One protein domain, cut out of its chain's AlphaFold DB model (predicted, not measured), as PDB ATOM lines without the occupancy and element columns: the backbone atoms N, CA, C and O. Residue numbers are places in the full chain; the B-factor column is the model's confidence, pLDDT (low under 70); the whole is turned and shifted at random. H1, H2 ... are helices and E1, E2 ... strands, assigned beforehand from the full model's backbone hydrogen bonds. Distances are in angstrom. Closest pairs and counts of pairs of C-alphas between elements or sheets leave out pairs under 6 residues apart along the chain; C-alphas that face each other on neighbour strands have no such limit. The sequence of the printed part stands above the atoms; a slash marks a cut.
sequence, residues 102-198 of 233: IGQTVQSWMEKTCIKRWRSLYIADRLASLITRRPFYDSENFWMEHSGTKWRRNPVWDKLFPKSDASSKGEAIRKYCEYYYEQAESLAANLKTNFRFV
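What this domain is: This is residues 102 to 198 of the 233 residues of an uncharacterized protein of Deltaproteobacteria bacterium RIFCSPLOWO2_12_FULL_60_19 (UniProt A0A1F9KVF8). The model is a loose rod: the long helix H3 runs along one half of it, H1 packs at a steep tilt on residues 169 to 178 of H3, and H2 sits away from both at the opposite end of the rod. A long stretch without named elements, residues 133 to 168, winds back from H2 to the beginning of H3, and after H3 the chain turns and folds back into the short strand E1. You have 97 printed residues with three named helices and one named strand, in the order H1, H2, H3, E1, and the class is mostly helix. The radius of gyration of the C-alphas is 17.4 A, and the C-alphas span 59 by 25 by 23 A.

Where its parts are: Find C-alpha 102 at (-19.988, -44.879, 41.886); from there H1, residues 102 to 112, runs 15.1 A. Next comes H2, residues 119 to 132, 19.8 A long. Find C-alpha 169 at (-18.942, -31.651, 46.288), where H3, residues 169 to 190, begins its 31.8 A. E1, residues 195 to 198, is 9.8 A long and ends at C-alpha 198, (-25.097, -51.179, 29.762).

How they stand to each other: Look first at H1 and H3, which touch; their closest C-alphas, those of Val 106 and Ile 173, are 5.9 A apart. They run opposite ways at a steep tilt of 54 degrees. H2 touches no helix and is apart from E1. At the end of H3, the C-alphas of Ala 188 and Phe 195 are the closest of H3 and E1, 5.5 A apart. E1 pairs with no named strand. In H1, H2 and H3 every O i to N i+4 pair is within hydrogen-bond range.

The domain as a whole: The C-alphas farthest apart, those of Ile 131 and Thr 193, are 59.7 A apart. The printed part has no cut. The link from H2 to H3 is long, 36 residues, the link from H1 to H2 is short, and that from H3 to E1 is tight. Residues 189 to 194, of which 189 and 190 belong to H3, stand free. The mean pLDDT of the printed part is 94.5, and no printed residue is under 70.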
ATOM      1  N   ILE A 102     -19.655 -46.215  41.372       95.56
ATOM      2  CA  ILE A 102     -19.988 -44.879  41.886       95.56
ATOM      3  C   ILE A 102     -18.722 -44.157  42.343       95.56
ATOM      4  O   ILE A 102     -18.580 -42.966  42.070       95.56
ATOM      5  N   GLY A 103     -17.793 -44.853  43.004       96.31
ATOM      6  CA  GLY A 103     -16.544 -44.262  43.488       96.31
ATOM      7  C   GLY A 103     -15.705 -43.690  42.346       96.31
ATOM      8  O   GLY A 103     -15.354 -42.508  42.362       96.31
ATOM      9  N   GLN A 104     -15.476 -44.492  41.307       94.25
ATOM     10  CA  GLN A 104     -14.792 -44.067  40.086       94.25
ATOM     11  C   GLN A 104     -15.527 -42.926  39.373       94.25
ATOM     12  O   GLN A 104     -14.899 -42.009  38.843       94.25
ATOM     13  N   THR A 105     -16.861 -42.962  39.355       94.50
ATOM     14  CA  THR A 105     -17.674 -41.909  38.733       94.50
ATOM     15  C   THR A 105     -17.541 -40.588  39.489       94.50
ATOM     16  O   THR A 105     -17.333 -39.546  38.866       94.50
ATOM     17  N   VAL A 106     -17.572 -40.626  40.826       97.25
ATOM     18  CA  VAL A 106     -17.334 -39.453  41.681       97.25
ATOM     19  C   VAL A 106     -15.943 -38.886  41.427       97.25
ATOM     20  O   VAL A 106     -15.815 -37.688  41.185       97.25
ATOM     21  N   GLN A 107     -14.907 -39.728  41.413       96.75
ATOM     22  CA  GLN A 107     -13.539 -39.289  41.138       96.75
ATOM     23  C   GLN A 107     -13.419 -38.630  39.757       96.75
ATOM     24  O   GLN A 107     -12.859 -37.539  39.641       96.75
ATOM     25  N   SER A 108     -14.012 -39.238  38.724       94.62
ATOM     26  CA  SER A 108     -14.007 -38.689  37.365       94.62
ATOM     27  C   SER A 108     -14.672 -37.313  37.301       94.62
ATOM     28  O   SER A 108     -14.132 -36.393  36.687       94.62
ATOM     29  N   TRP A 109     -15.815 -37.124  37.968       96.06
ATOM     30  CA  TRP A 109     -16.480 -35.820  38.030       96.06
ATOM     31  C   TRP A 109     -15.702 -34.788  38.842       96.06
ATOM     32  O   TRP A 109     -15.632 -33.624  38.436       96.06
ATOM     33  N   MET A 110     -15.084 -35.193  39.955       96.94
ATOM     34  CA  MET A 110     -14.211 -34.325  40.747       96.94
ATOM     35  C   MET A 110     -13.052 -33.787  39.903       96.94
ATOM     36  O   MET A 110     -12.758 -32.594  39.983       96.94
ATOM     37  N   GLU A 111     -12.450 -34.631  39.059       95.81
ATOM     38  CA  GLU A 111     -11.385 -34.218  38.145       95.81
ATOM     39  C   GLU A 111     -11.903 -33.347  36.992       95.81
ATOM     40  O   GLU A 111     -11.335 -32.287  36.728       95.81
ATOM     41  N   LYS A 112     -12.989 -33.755  36.321       93.69
ATOM     42  CA  LYS A 112     -13.574 -33.015  35.185       93.69
ATOM     43  C   LYS A 112     -13.985 -31.594  35.553       93.69
ATOM     44  O   LYS A 112     -13.866 -30.691  34.736       93.69
ATOM     45  N   THR A 113     -14.461 -31.401  36.779       95.06
ATOM     46  CA  THR A 113     -14.922 -30.097  37.278       95.06
ATOM     47  C   THR A 113     -13.828 -29.308  38.002       95.06
ATOM     48  O   THR A 113     -14.106 -28.265  38.593       95.06
ATOM     49  N   CYS A 114     -12.583 -29.791  37.994       94.44
ATOM     50  CA  CYS A 114     -11.424 -29.061  38.495       94.44
ATOM     51  C   CYS A 114     -10.881 -28.110  37.418       94.44
ATOM     52  O   CYS A 114     -10.741 -28.487  36.253       94.44
ATOM     53  N   ILE A 115     -10.532 -26.877  37.796       92.19
ATOM     54  CA  ILE A 115      -9.952 -25.909  36.861       92.19
ATOM     55  C   ILE A 115      -8.441 -26.151  36.782       92.19
ATOM     56  O   ILE A 115      -7.673 -25.722  37.647       92.19
ATOM     57  N   LYS A 116      -8.010 -26.847  35.724       90.25
ATOM     58  CA  LYS A 116      -6.601 -27.202  35.500       90.25
ATOM     59  C   LYS A 116      -5.775 -25.956  35.157       90.25
ATOM     60  O   LYS A 116      -6.054 -25.266  34.179       90.25
ATOM     61  N   ARG A 117      -4.736 -25.686  35.952       89.69
ATOM     62  CA  ARG A 117      -3.759 -24.606  35.734       89.69
ATOM     63  C   ARG A 117      -2.339 -25.118  35.966       89.69
ATOM     64  O   ARG A 117      -2.088 -25.852  36.918       89.69
ATOM     65  N   TRP A 118      -1.399 -24.685  35.131       90.62
ATOM     66  CA  TRP A 118       0.033 -24.767  35.425       90.62
ATOM     67  C   TRP A 118       0.408 -23.885  36.629       90.62
ATOM     68  O   TRP A 118      -0.230 -22.863  36.887       90.62
ATOM     69  N   ARG A 119       1.438 -24.294  37.386       90.00
ATOM     70  CA  ARG A 119       1.790 -23.698  38.693       90.00
ATOM     71  C   ARG A 119       2.013 -22.182  38.640       90.00
ATOM     72  O   ARG A 119       1.548 -21.475  39.527       90.00
ATOM     73  N   SER A 120       2.701 -21.685  37.617       92.12
ATOM     74  CA  SER A 120       2.990 -20.254  37.453       92.12
ATOM     75  C   SER A 120       1.717 -19.428  37.256       92.12
ATOM     76  O   SER A 120       1.538 -18.421  37.936       92.12
ATOM     77  N   LEU A 121       0.794 -19.874  36.399       90.81
ATOM     78  CA  LEU A 121      -0.488 -19.192  36.200       90.81
ATOM     79  C   LEU A 121      -1.404 -19.311  37.403       90.81
ATOM     80  O   LEU A 121      -2.122 -18.367  37.686       90.81
ATOM     81  N   TYR A 122      -1.357 -20.418  38.146       92.25
ATOM     82  CA  TYR A 122      -2.079 -20.503  39.413       92.25
ATOM     83  C   TYR A 122      -1.663 -19.367  40.361       92.25
ATOM     84  O   TYR A 122      -2.517 -18.676  40.913       92.25
ATOM     85  N   ILE A 123      -0.353 -19.147  40.522       91.00
ATOM     86  CA  ILE A 123       0.178 -18.070  41.369       91.00
ATOM     87  C   ILE A 123      -0.215 -16.701  40.798       91.00
ATOM     88  O   ILE A 123      -0.691 -15.849  41.548       91.00
ATOM     89  N   ALA A 124      -0.068 -16.503  39.484       91.94
ATOM     90  CA  ALA A 124      -0.422 -15.251  38.819       91.94
ATOM     91  C   ALA A 124      -1.917 -14.915  38.963       91.94
ATOM     92  O   ALA A 124      -2.249 -13.815  39.396       91.94
ATOM     93  N   ASP A 125      -2.815 -15.865  38.686       91.12
ATOM     94  CA  ASP A 125      -4.267 -15.708  38.830       91.12
ATOM     95  C   ASP A 125      -4.655 -15.423  40.284       91.12
ATOM     96  O   ASP A 125      -5.551 -14.620  40.547       91.12
ATOM     97  N   ARG A 126      -3.981 -16.062  41.249       91.06
ATOM     98  CA  ARG A 126      -4.242 -15.847  42.675       91.06
ATOM     99  C   ARG A 126      -3.826 -14.446  43.119       91.06
ATOM    100  O   ARG A 126      -4.586 -13.787  43.826       91.06
ATOM    101  N   LEU A 127      -2.669 -13.958  42.671       93.06
ATOM    102  CA  LEU A 127      -2.245 -12.573  42.903       93.06
ATOM    103  C   LEU A 127      -3.183 -11.578  42.207       93.06
ATOM    104  O   LEU A 127      -3.625 -10.610  42.823       93.06
ATOM    105  N   ALA A 128      -3.548 -11.843  40.952       92.62
ATOM    106  CA  ALA A 128      -4.481 -11.015  40.197       92.62
ATOM    107  C   ALA A 128      -5.858 -10.950  40.872       92.62
ATOM    108  O   ALA A 128      -6.447  -9.875  40.953       92.62
ATOM    109  N   SER A 129      -6.362 -12.065  41.407       92.56
ATOM    110  CA  SER A 129      -7.606 -12.119  42.185       92.56
ATOM    111  C   SER A 129      -7.550 -11.214  43.417       92.56
ATOM    112  O   SER A 129      -8.498 -10.466  43.655       92.56
ATOM    113  N   LEU A 130      -6.432 -11.208  44.150       91.94
ATOM    114  CA  LEU A 130      -6.244 -10.332  45.312       91.94
ATOM    115  C   LEU A 130      -6.228  -8.850  44.914       91.94
ATOM    116  O   LEU A 130      -6.913  -8.042  45.538       91.94
ATOM    117  N   ILE A 131      -5.495  -8.501  43.853       94.44
ATOM    118  CA  ILE A 131      -5.375  -7.117  43.362       94.44
ATOM    119  C   ILE A 131      -6.716  -6.611  42.821       94.44
ATOM    120  O   ILE A 131      -7.167  -5.520  43.160       94.44
ATOM    121  N   THR A 132      -7.373  -7.413  41.985       93.25
ATOM    122  CA  THR A 132      -8.628  -7.041  41.312       93.25
ATOM    123  C   THR A 132      -9.866  -7.275  42.170       93.25
ATOM    124  O   THR A 132     -10.968  -6.927  41.748       93.25
ATOM    125  N   ARG A 133      -9.706  -7.878  43.358       89.69
ATOM    126  CA  ARG A 133     -10.790  -8.318  44.253       89.69
ATOM    127  C   ARG A 133     -11.830  -9.201  43.557       89.69
ATOM    128  O   ARG A 133     -12.999  -9.220  43.939       89.69
ATOM    129  N   ARG A 134     -11.418  -9.927  42.516       89.62
ATOM    130  CA  ARG A 134     -12.273 -10.887  41.810       89.62
ATOM    131  C   ARG A 134     -12.178 -12.256  42.481       89.62
ATOM    132  O   ARG A 134     -11.094 -12.605  42.947       89.62
ATOM    133  N   PRO A 135     -13.256 -13.054  42.508       88.94
ATOM    134  CA  PRO A 135     -13.195 -14.406  43.048       88.94
ATOM    135  C   PRO A 135     -12.160 -15.268  42.316       88.94
ATOM    136  O   PRO A 135     -12.066 -15.239  41.087       88.94
ATOM    137  N   PHE A 136     -11.410 -16.059  43.079       91.38
ATOM    138  CA  PHE A 136     -10.528 -17.094  42.552       91.38
ATOM    139  C   PHE A 136     -11.210 -18.454  42.689       91.38
ATOM    140  O   PHE A 136     -11.639 -18.828  43.779       91.38
ATOM    141  N   TYR A 137     -11.303 -19.194  41.585       93.25
ATOM    142  CA  TYR A 137     -11.996 -20.480  41.546       93.25
ATOM    143  C   TYR A 137     -11.037 -21.630  41.255       93.25
ATOM    144  O   TYR A 137     -10.332 -21.616  40.239       93.25
ATOM    145  N   ASP A 138     -11.100 -22.664  42.091       91.56
ATOM    146  CA  ASP A 138     -10.391 -23.934  41.893       91.56
ATOM    147  C   ASP A 138     -11.244 -24.985  41.170       91.56
ATOM    148  O   ASP A 138     -10.721 -25.912  40.555       91.56
ATOM    149  N   SER A 139     -12.572 -24.862  41.233       95.00
ATOM    150  CA  SER A 139     -13.483 -25.828  40.621       95.00
ATOM    151  C   SER A 139     -14.883 -25.270  40.378       95.00
ATOM    152  O   SER A 139     -15.250 -24.192  40.859       95.00
ATOM    153  N   GLU A 140     -15.665 -26.052  39.646       96.31
ATOM    154  CA  GLU A 140     -17.106 -25.904  39.456       96.31
ATOM    155  C   GLU A 140     -17.862 -26.937  40.308       96.31
ATOM    156  O   GLU A 140     -17.287 -27.957  40.720       96.31
ATOM    157  N   ASN A 141     -19.140 -26.675  40.595       96.81
ATOM    158  CA  ASN A 141     -20.001 -27.594  41.338       96.81
ATOM    159  C   ASN A 141     -21.456 -27.525  40.863       96.81
ATOM    160  O   ASN A 141     -22.230 -26.690  41.310       96.81
ATOM    161  N   PHE A 142     -21.851 -28.478  40.027       96.75
ATOM    162  CA  PHE A 142     -23.183 -28.470  39.434       96.75
ATOM    163  C   PHE A 142     -24.263 -29.113  40.321       96.75
ATOM    164  O   PHE A 142     -25.446 -28.980  40.017       96.75
ATOM    165  N   TRP A 143     -23.897 -29.777  41.422       97.81
ATOM    166  CA  TRP A 143     -24.803 -30.621  42.225       97.81
ATOM    167  C   TRP A 143     -25.245 -29.998  43.548       97.81
ATOM    168  O   TRP A 143     -26.084 -30.564  44.245       97.81
ATOM    169  N   MET A 144     -24.684 -28.848  43.915       97.00
ATOM    170  CA  MET A 144     -25.068 -28.102  45.115       97.00
ATOM    171  C   MET A 144     -25.579 -26.723  44.723       97.00
ATOM    172  O   MET A 144     -25.160 -26.162  43.709       97.00
ATOM    173  N   GLU A 145     -26.472 -26.168  45.536       95.56
ATOM    174  CA  GLU A 145     -26.855 -24.768  45.398       95.56
ATOM    175  C   GLU A 145     -25.704 -23.870  45.872       95.56
ATOM    176  O   GLU A 145     -25.076 -24.139  46.901       95.56
ATOM    177  N   HIS A 146     -25.384 -22.818  45.113       94.06
ATOM    178  CA  HIS A 146     -24.308 -21.909  45.499       94.06
ATOM    179  C   HIS A 146     -24.426 -20.497  44.915       94.06
ATOM    180  O   HIS A 146     -24.823 -20.249  43.773       94.06
ATOM    181  N   SER A 147     -23.949 -19.524  45.691       91.62
ATOM    182  CA  SER A 147     -23.936 -18.105  45.311       91.62
ATOM    183  C   SER A 147     -22.879 -17.748  44.259       91.62
ATOM    184  O   SER A 147     -22.902 -16.650  43.714       91.62
ATOM    185  N   GLY A 148     -21.959 -18.666  43.947       91.12
ATOM    186  CA  GLY A 148     -20.844 -18.399  43.033       91.12
ATOM    187  C   GLY A 148     -19.626 -17.767  43.714       91.12
ATOM    188  O   GLY A 148     -18.729 -17.284  43.033       91.12
ATOM    189  N   THR A 149     -19.584 -17.749  45.050       88.88
ATOM    190  CA  THR A 149     -18.433 -17.253  45.825       88.88
ATOM    191  C   THR A 149     -17.307 -18.282  45.908       88.88
ATOM    192  O   THR A 149     -16.148 -17.941  45.706       88.88
ATOM    193  N   LYS A 150     -17.650 -19.549  46.179       90.81
ATOM    194  CA  LYS A 150     -16.698 -20.665  46.326       90.81
ATOM    195  C   LYS A 150     -16.425 -21.403  45.015       90.81
ATOM    196  O   LYS A 150     -15.292 -21.789  44.745       90.81
ATOM    197  N   TRP A 151     -17.466 -21.615  44.214       95.44
ATOM    198  CA  TRP A 151     -17.396 -22.338  42.946       95.44
ATOM    199  C   TRP A 151     -17.771 -21.422  41.796       95.44
ATOM    200  O   TRP A 151     -18.661 -20.580  41.936       95.44
ATOM    201  N   ARG A 152     -17.105 -21.600  40.655       95.38
ATOM    202  CA  ARG A 152     -17.461 -20.870  39.438       95.38
ATOM    203  C   ARG A 152     -18.838 -21.340  38.973       95.38
ATOM    204  O   ARG A 152     -19.058 -22.541  38.842       95.38
ATOM    205  N   ARG A 153     -19.749 -20.394  38.731       94.75
ATOM    206  CA  ARG A 153     -21.057 -20.681  38.126       94.75
ATOM    207  C   ARG A 153     -20.899 -21.078  36.672       94.75
ATOM    208  O   ARG A 153     -20.079 -20.498  35.958       94.75
ATOM    209  N   ASN A 154     -21.738 -22.003  36.241       94.25
ATOM    210  CA  ASN A 154     -21.820 -22.418  34.860       94.25
ATOM    211  C   ASN A 154     -23.288 -22.412  34.400       94.25
ATOM    212  O   ASN A 154     -24.045 -23.313  34.756       94.25
ATOM    213  N   PRO A 155     -23.719 -21.423  33.595       91.69
ATOM    214  CA  PRO A 155     -25.134 -21.236  33.258       91.69
ATOM    215  C   PRO A 155     -25.733 -22.389  32.438       91.69
ATOM    216  O   PRO A 155     -26.953 -22.572  32.429       91.69
ATOM    217  N   VAL A 156     -24.889 -23.163  31.751       93.19
ATOM    218  CA  VAL A 156     -25.313 -24.347  31.002       93.19
ATOM    219  C   VAL A 156     -25.459 -25.532  31.948       93.19
ATOM    220  O   VAL A 156     -26.508 -26.160  31.965       93.19
ATOM    221  N   TRP A 157     -24.445 -25.804  32.769       94.62
ATOM    222  CA  TRP A 157     -24.365 -27.041  33.549       94.62
ATOM    223  C   TRP A 157     -25.059 -26.989  34.908       94.62
ATOM    224  O   TRP A 157     -25.606 -28.001  35.339       94.62
ATOM    225  N   ASP A 158     -25.131 -25.822  35.557       95.38
ATOM    226  CA  ASP A 158     -25.731 -25.684  36.891       95.38
ATOM    227  C   ASP A 158     -27.209 -26.105  36.916       95.38
ATOM    228  O   ASP A 158     -27.724 -26.472  37.966       95.38
ATOM    229  N   LYS A 159     -27.907 -26.079  35.781       95.50
ATOM    230  CA  LYS A 159     -29.327 -26.455  35.666       95.50
ATOM    231  C   LYS A 159     -29.563 -27.898  35.206       95.50
ATOM    232  O   LYS A 159     -30.716 -28.327  35.150       95.50
ATOM    233  N   LEU A 160     -28.510 -28.625  34.833       96.00
ATOM    234  CA  LEU A 160     -28.594 -29.971  34.247       96.00
ATOM    235  C   LEU A 160     -28.453 -31.089  35.276       96.00
ATOM    236  O   LEU A 160     -28.474 -32.256  34.901       96.00
ATOM    237  N   PHE A 161     -28.358 -30.747  36.559       96.44
ATOM    238  CA  PHE A 161     -28.285 -31.709  37.649       96.44
ATOM    239  C   PHE A 161     -29.258 -31.325  38.766       96.44
ATOM    240  O   PHE A 161     -29.470 -30.130  39.010       96.44
ATOM    241  N   PRO A 162     -29.848 -32.312  39.461       96.00
ATOM    242  CA  PRO A 162     -30.617 -32.040  40.662       96.00
ATOM    243  C   PRO A 162     -29.685 -31.487  41.743       96.00
ATOM    244  O   PRO A 162     -28.524 -31.892  41.863       96.00
ATOM    245  N   LYS A 163     -30.197 -30.542  42.530       95.62
ATOM    246  CA  LYS A 163     -29.454 -29.952  43.643       95.62
ATOM    247  C   LYS A 163     -29.645 -30.804  44.884       95.62
ATOM    248  O   LYS A 163     -30.769 -31.154  45.232       95.62
ATOM    249  N   SER A 164     -28.539 -31.126  45.535       95.06
ATOM    250  CA  SER A 164     -28.507 -31.888  46.776       95.06
ATOM    251  C   SER A 164     -28.028 -31.009  47.922       95.06
ATOM    252  O   SER A 164     -27.139 -30.170  47.749       95.06
ATOM    253  N   ASP A 165     -28.612 -31.231  49.094       94.56
ATOM    254  CA  ASP A 165     -28.040 -30.761  50.346       94.56
ATOM    255  C   ASP A 165     -26.947 -31.750  50.773       94.56
ATOM    256  O   ASP A 165     -27.209 -32.935  51.007       94.56
ATOM    257  N   ALA A 166     -25.698 -31.298  50.762       95.75
ATOM    258  CA  ALA A 166     -24.519 -32.123  50.995       95.75
ATOM    259  C   ALA A 166     -23.419 -31.296  51.663       95.75
ATOM    260  O   ALA A 166     -23.284 -30.098  51.419       95.75
ATOM    261  N   SER A 167     -22.572 -31.940  52.463       94.75
ATOM    262  CA  SER A 167     -21.465 -31.256  53.143       94.75
ATOM    263  C   SER A 167     -20.289 -30.953  52.204       94.75
ATOM    264  O   SER A 167     -19.470 -30.065  52.462       94.75
ATOM    265  N   SER A 168     -20.188 -31.680  51.086       96.38
ATOM    266  CA  SER A 168     -19.089 -31.562  50.130       96.38
ATOM    267  C   SER A 168     -19.520 -31.845  48.690       96.38
ATOM    268  O   SER A 168     -20.502 -32.542  48.442       96.38
ATOM    269  N   LYS A 169     -18.724 -31.368  47.719       96.94
ATOM    270  CA  LYS A 169     -18.942 -31.651  46.288       96.94
ATOM    271  C   LYS A 169     -18.915 -33.155  45.985       96.94
ATOM    272  O   LYS A 169     -19.733 -33.631  45.210       96.94
ATOM    273  N   GLY A 170     -17.994 -33.903  46.596       97.88
ATOM    274  CA  GLY A 170     -17.887 -35.352  46.387       97.88
ATOM    275  C   GLY A 170     -19.112 -36.109  46.902       97.88
ATOM    276  O   GLY A 170     -19.609 -37.005  46.224       97.88
ATOM    277  N   GLU A 171     -19.636 -35.707  48.061       98.12
ATOM    278  CA  GLU A 171     -20.890 -36.243  48.598       98.12
ATOM    279  C   GLU A 171     -22.086 -35.884  47.703       98.12
ATOM    280  O   GLU A 171     -22.899 -36.754  47.406       98.12
ATOM    281  N   ALA A 172     -22.161 -34.646  47.208       98.06
ATOM    282  CA  ALA A 172     -23.217 -34.214  46.290       98.06
ATOM    283  C   ALA A 172     -23.236 -35.035  44.987       98.06
ATOM    284  O   ALA A 172     -24.292 -35.486  44.544       98.06
ATOM    285  N   ILE A 173     -22.062 -35.287  44.395       98.12
ATOM    286  CA  ILE A 173     -21.935 -36.143  43.207       98.12
ATOM    287  C   ILE A 173     -22.359 -37.580  43.528       98.12
ATOM    288  O   ILE A 173     -23.064 -38.198  42.735       98.12
ATOM    289  N   ARG A 174     -21.957 -38.120  44.688       98.12
ATOM    290  CA  ARG A 174     -22.364 -39.465  45.123       98.12
ATOM    291  C   ARG A 174     -23.884 -39.576  45.243       98.12
ATOM    292  O   ARG A 174     -24.449 -40.479  44.634       98.12
ATOM    293  N   LYS A 175     -24.526 -38.632  45.943       98.12
ATOM    294  CA  LYS A 175     -25.991 -38.559  46.077       98.12
ATOM    295  C   LYS A 175     -26.676 -38.513  44.713       98.12
ATOM    296  O   LYS A 175     -27.671 -39.195  44.501       98.12
ATOM    297  N   TYR A 176     -26.121 -37.756  43.765       97.75
ATOM    298  CA  TYR A 176     -26.623 -37.746  42.393       97.75
ATOM    299  C   TYR A 176     -26.493 -39.107  41.698       97.75
ATOM    300  O   TYR A 176     -27.446 -39.536  41.058       97.75
ATOM    301  N   CYS A 177     -25.355 -39.796  41.813       97.44
ATOM    302  CA  CYS A 177     -25.179 -41.131  41.229       97.44
ATOM    303  C   CYS A 177     -26.153 -42.160  41.825       97.44
ATOM    304  O   CYS A 177     -26.708 -42.972  41.089       97.44
ATOM    305  N   GLU A 178     -26.361 -42.122  43.141       97.25
ATOM    306  CA  GLU A 178     -27.309 -42.991  43.849       97.25
ATOM    307  C   GLU A 178     -28.742 -42.728  43.374       97.25
ATOM    308  O   GLU A 178     -29.406 -43.653  42.912       97.25
ATOM    309  N   TYR A 179     -29.157 -41.456  43.350       96.88
ATOM    310  CA  TYR A 179     -30.431 -41.029  42.770       96.88
ATOM    311  C   TYR A 179     -30.576 -41.480  41.309       96.88
ATOM    312  O   TYR A 179     -31.614 -41.996  40.906       96.88
ATOM    313  N   TYR A 180     -29.531 -41.313  40.495       97.50
ATOM    314  CA  TYR A 180     -29.554 -41.684  39.084       97.50
ATOM    315  C   TYR A 180     -29.851 -43.178  38.912       97.50
ATOM    316  O   TYR A 180     -30.700 -43.545  38.099       97.50
ATOM    317  N   TYR A 181     -29.181 -44.042  39.680       96.88
ATOM    318  CA  TYR A 181     -29.397 -45.485  39.590       96.88
ATOM    319  C   TYR A 181     -30.726 -45.932  40.183       96.88
ATOM    320  O   TYR A 181     -31.364 -46.787  39.580       96.88
ATOM    321  N   GLU A 182     -31.189 -45.332  41.277       97.00
ATOM    322  CA  GLU A 182     -32.526 -45.602  41.814       97.00
ATOM    323  C   GLU A 182     -33.614 -45.315  40.765       97.00
ATOM    324  O   GLU A 182     -34.454 -46.167  40.460       97.00
ATOM    325  N   GLN A 183     -33.546 -44.146  40.123       97.50
ATOM    326  CA  GLN A 183     -34.487 -43.776  39.069       97.50
ATOM    327  C   GLN A 183     -34.355 -44.678  37.836       97.50
ATOM    328  O   GLN A 183     -35.364 -45.062  37.247       97.50
ATOM    329  N   ALA A 184     -33.132 -45.036  37.440       97.38
ATOM    330  CA  ALA A 184     -32.895 -45.932  36.313       97.38
ATOM    331  C   ALA A 184     -33.433 -47.350  36.567       97.38
ATOM    332  O   ALA A 184     -34.011 -47.943  35.661       97.38
ATOM    333  N   GLU A 185     -33.287 -47.888  37.782       97.06
ATOM    334  CA  GLU A 185     -33.825 -49.201  38.178       97.06
ATOM    335  C   GLU A 185     -35.364 -49.191  38.107       97.06
ATOM    336  O   GLU A 185     -35.971 -50.083  37.510       97.06
ATOM    337  N   SER A 186     -36.000 -48.125  38.610       96.62
ATOM    338  CA  SER A 186     -37.448 -47.902  38.468       96.62
ATOM    339  C   SER A 186     -37.889 -47.842  36.998       96.62
ATOM    340  O   SER A 186     -38.859 -48.496  36.602       96.62
ATOM    341  N   LEU A 187     -37.165 -47.110  36.148       97.31
ATOM    342  CA  LEU A 187     -37.459 -47.029  34.713       97.31
ATOM    343  C   LEU A 187     -37.291 -48.386  34.021       97.31
ATOM    344  O   LEU A 187     -38.166 -48.784  33.255       97.31
ATOM    345  N   ALA A 188     -36.223 -49.123  34.324       96.06
ATOM    346  CA  ALA A 188     -35.968 -50.449  33.769       96.06
ATOM    347  C   ALA A 188     -37.081 -51.447  34.122       96.06
ATOM    348  O   ALA A 188     -37.491 -52.238  33.272       96.06
ATOM    349  N   ALA A 189     -37.614 -51.389  35.347       94.94
ATOM    350  CA  ALA A 189     -38.718 -52.246  35.771       94.94
ATOM    351  C   ALA A 189     -40.000 -52.008  34.951       94.94
ATOM    352  O   ALA A 189     -40.715 -52.967  34.651       94.94
ATOM    353  N   ASN A 190     -40.255 -50.754  34.560       93.94
ATOM    354  CA  ASN A 190     -41.464 -50.336  33.849       93.94
ATOM    355  C   ASN A 190     -41.328 -50.355  32.313       93.94
ATOM    356  O   ASN A 190     -42.330 -50.498  31.619       93.94
ATOM    357  N   LEU A 191     -40.112 -50.227  31.772       94.38
ATOM    358  CA  LEU A 191     -39.843 -50.045  30.337       94.38
ATOM    359  C   LEU A 191     -38.977 -51.167  29.739       94.38
ATOM    360  O   LEU A 191     -38.182 -50.915  28.837       94.38
ATOM    361  N   LYS A 192     -39.104 -52.405  30.231       85.12
ATOM    362  CA  LYS A 192     -38.192 -53.537  29.938       85.12
ATOM    363  C   LYS A 192     -37.841 -53.758  28.458       85.12
ATOM    364  O   LYS A 192     -36.738 -54.198  28.158       85.12
ATOM    365  N   THR A 193     -38.755 -53.482  27.531       91.38
ATOM    366  CA  THR A 193     -38.530 -53.645  26.080       91.38
ATOM    367  C   THR A 193     -37.706 -52.518  25.460       91.38
ATOM    368  O   THR A 193     -37.077 -52.713  24.424       91.38
ATOM    369  N   ASN A 194     -37.709 -51.341  26.085       95.38
ATOM    370  CA  ASN A 194     -37.137 -50.109  25.550       95.38
ATOM    371  C   ASN A 194     -35.971 -49.590  26.382       95.38
ATOM    372  O   ASN A 194     -35.230 -48.749  25.892       95.38
ATOM    373  N   PHE A 195     -35.769 -50.082  27.603       97.62
ATOM    374  CA  PHE A 195     -34.710 -49.643  28.503       97.62
ATOM    375  C   PHE A 195     -33.769 -50.789  28.855       97.62
ATOM    376  O   PHE A 195     -34.206 -51.858  29.275       97.62
ATOM    377  N   ARG A 196     -32.462 -50.548  28.736       96.00
ATOM    378  CA  ARG A 196     -31.439 -51.548  29.026       96.00
ATOM    379  C   ARG A 196     -30.242 -50.946  29.746       96.00
ATOM    380  O   ARG A 196     -29.703 -49.923  29.327       96.00
ATOM    381  N   PHE A 197     -29.790 -51.631  30.793       96.06
ATOM    382  CA  PHE A 197     -28.511 -51.333  31.429       96.06
ATOM    383  C   PHE A 197     -27.334 -51.823  30.588       96.06
ATOM    384  O   PHE A 197     -27.364 -52.896  29.979       96.06
ATOM    385  N   VAL A 198     -26.290 -51.006  30.578       94.06
ATOM    386  CA  VAL A 198     -25.097 -51.179  29.762       94.06
ATOM    387  C   VAL A 198     -23.869 -51.114  30.667       94.06
ATOM    388  O   VAL A 198     -23.479 -50.046  31.137       94.06
TER     389      VAL A 198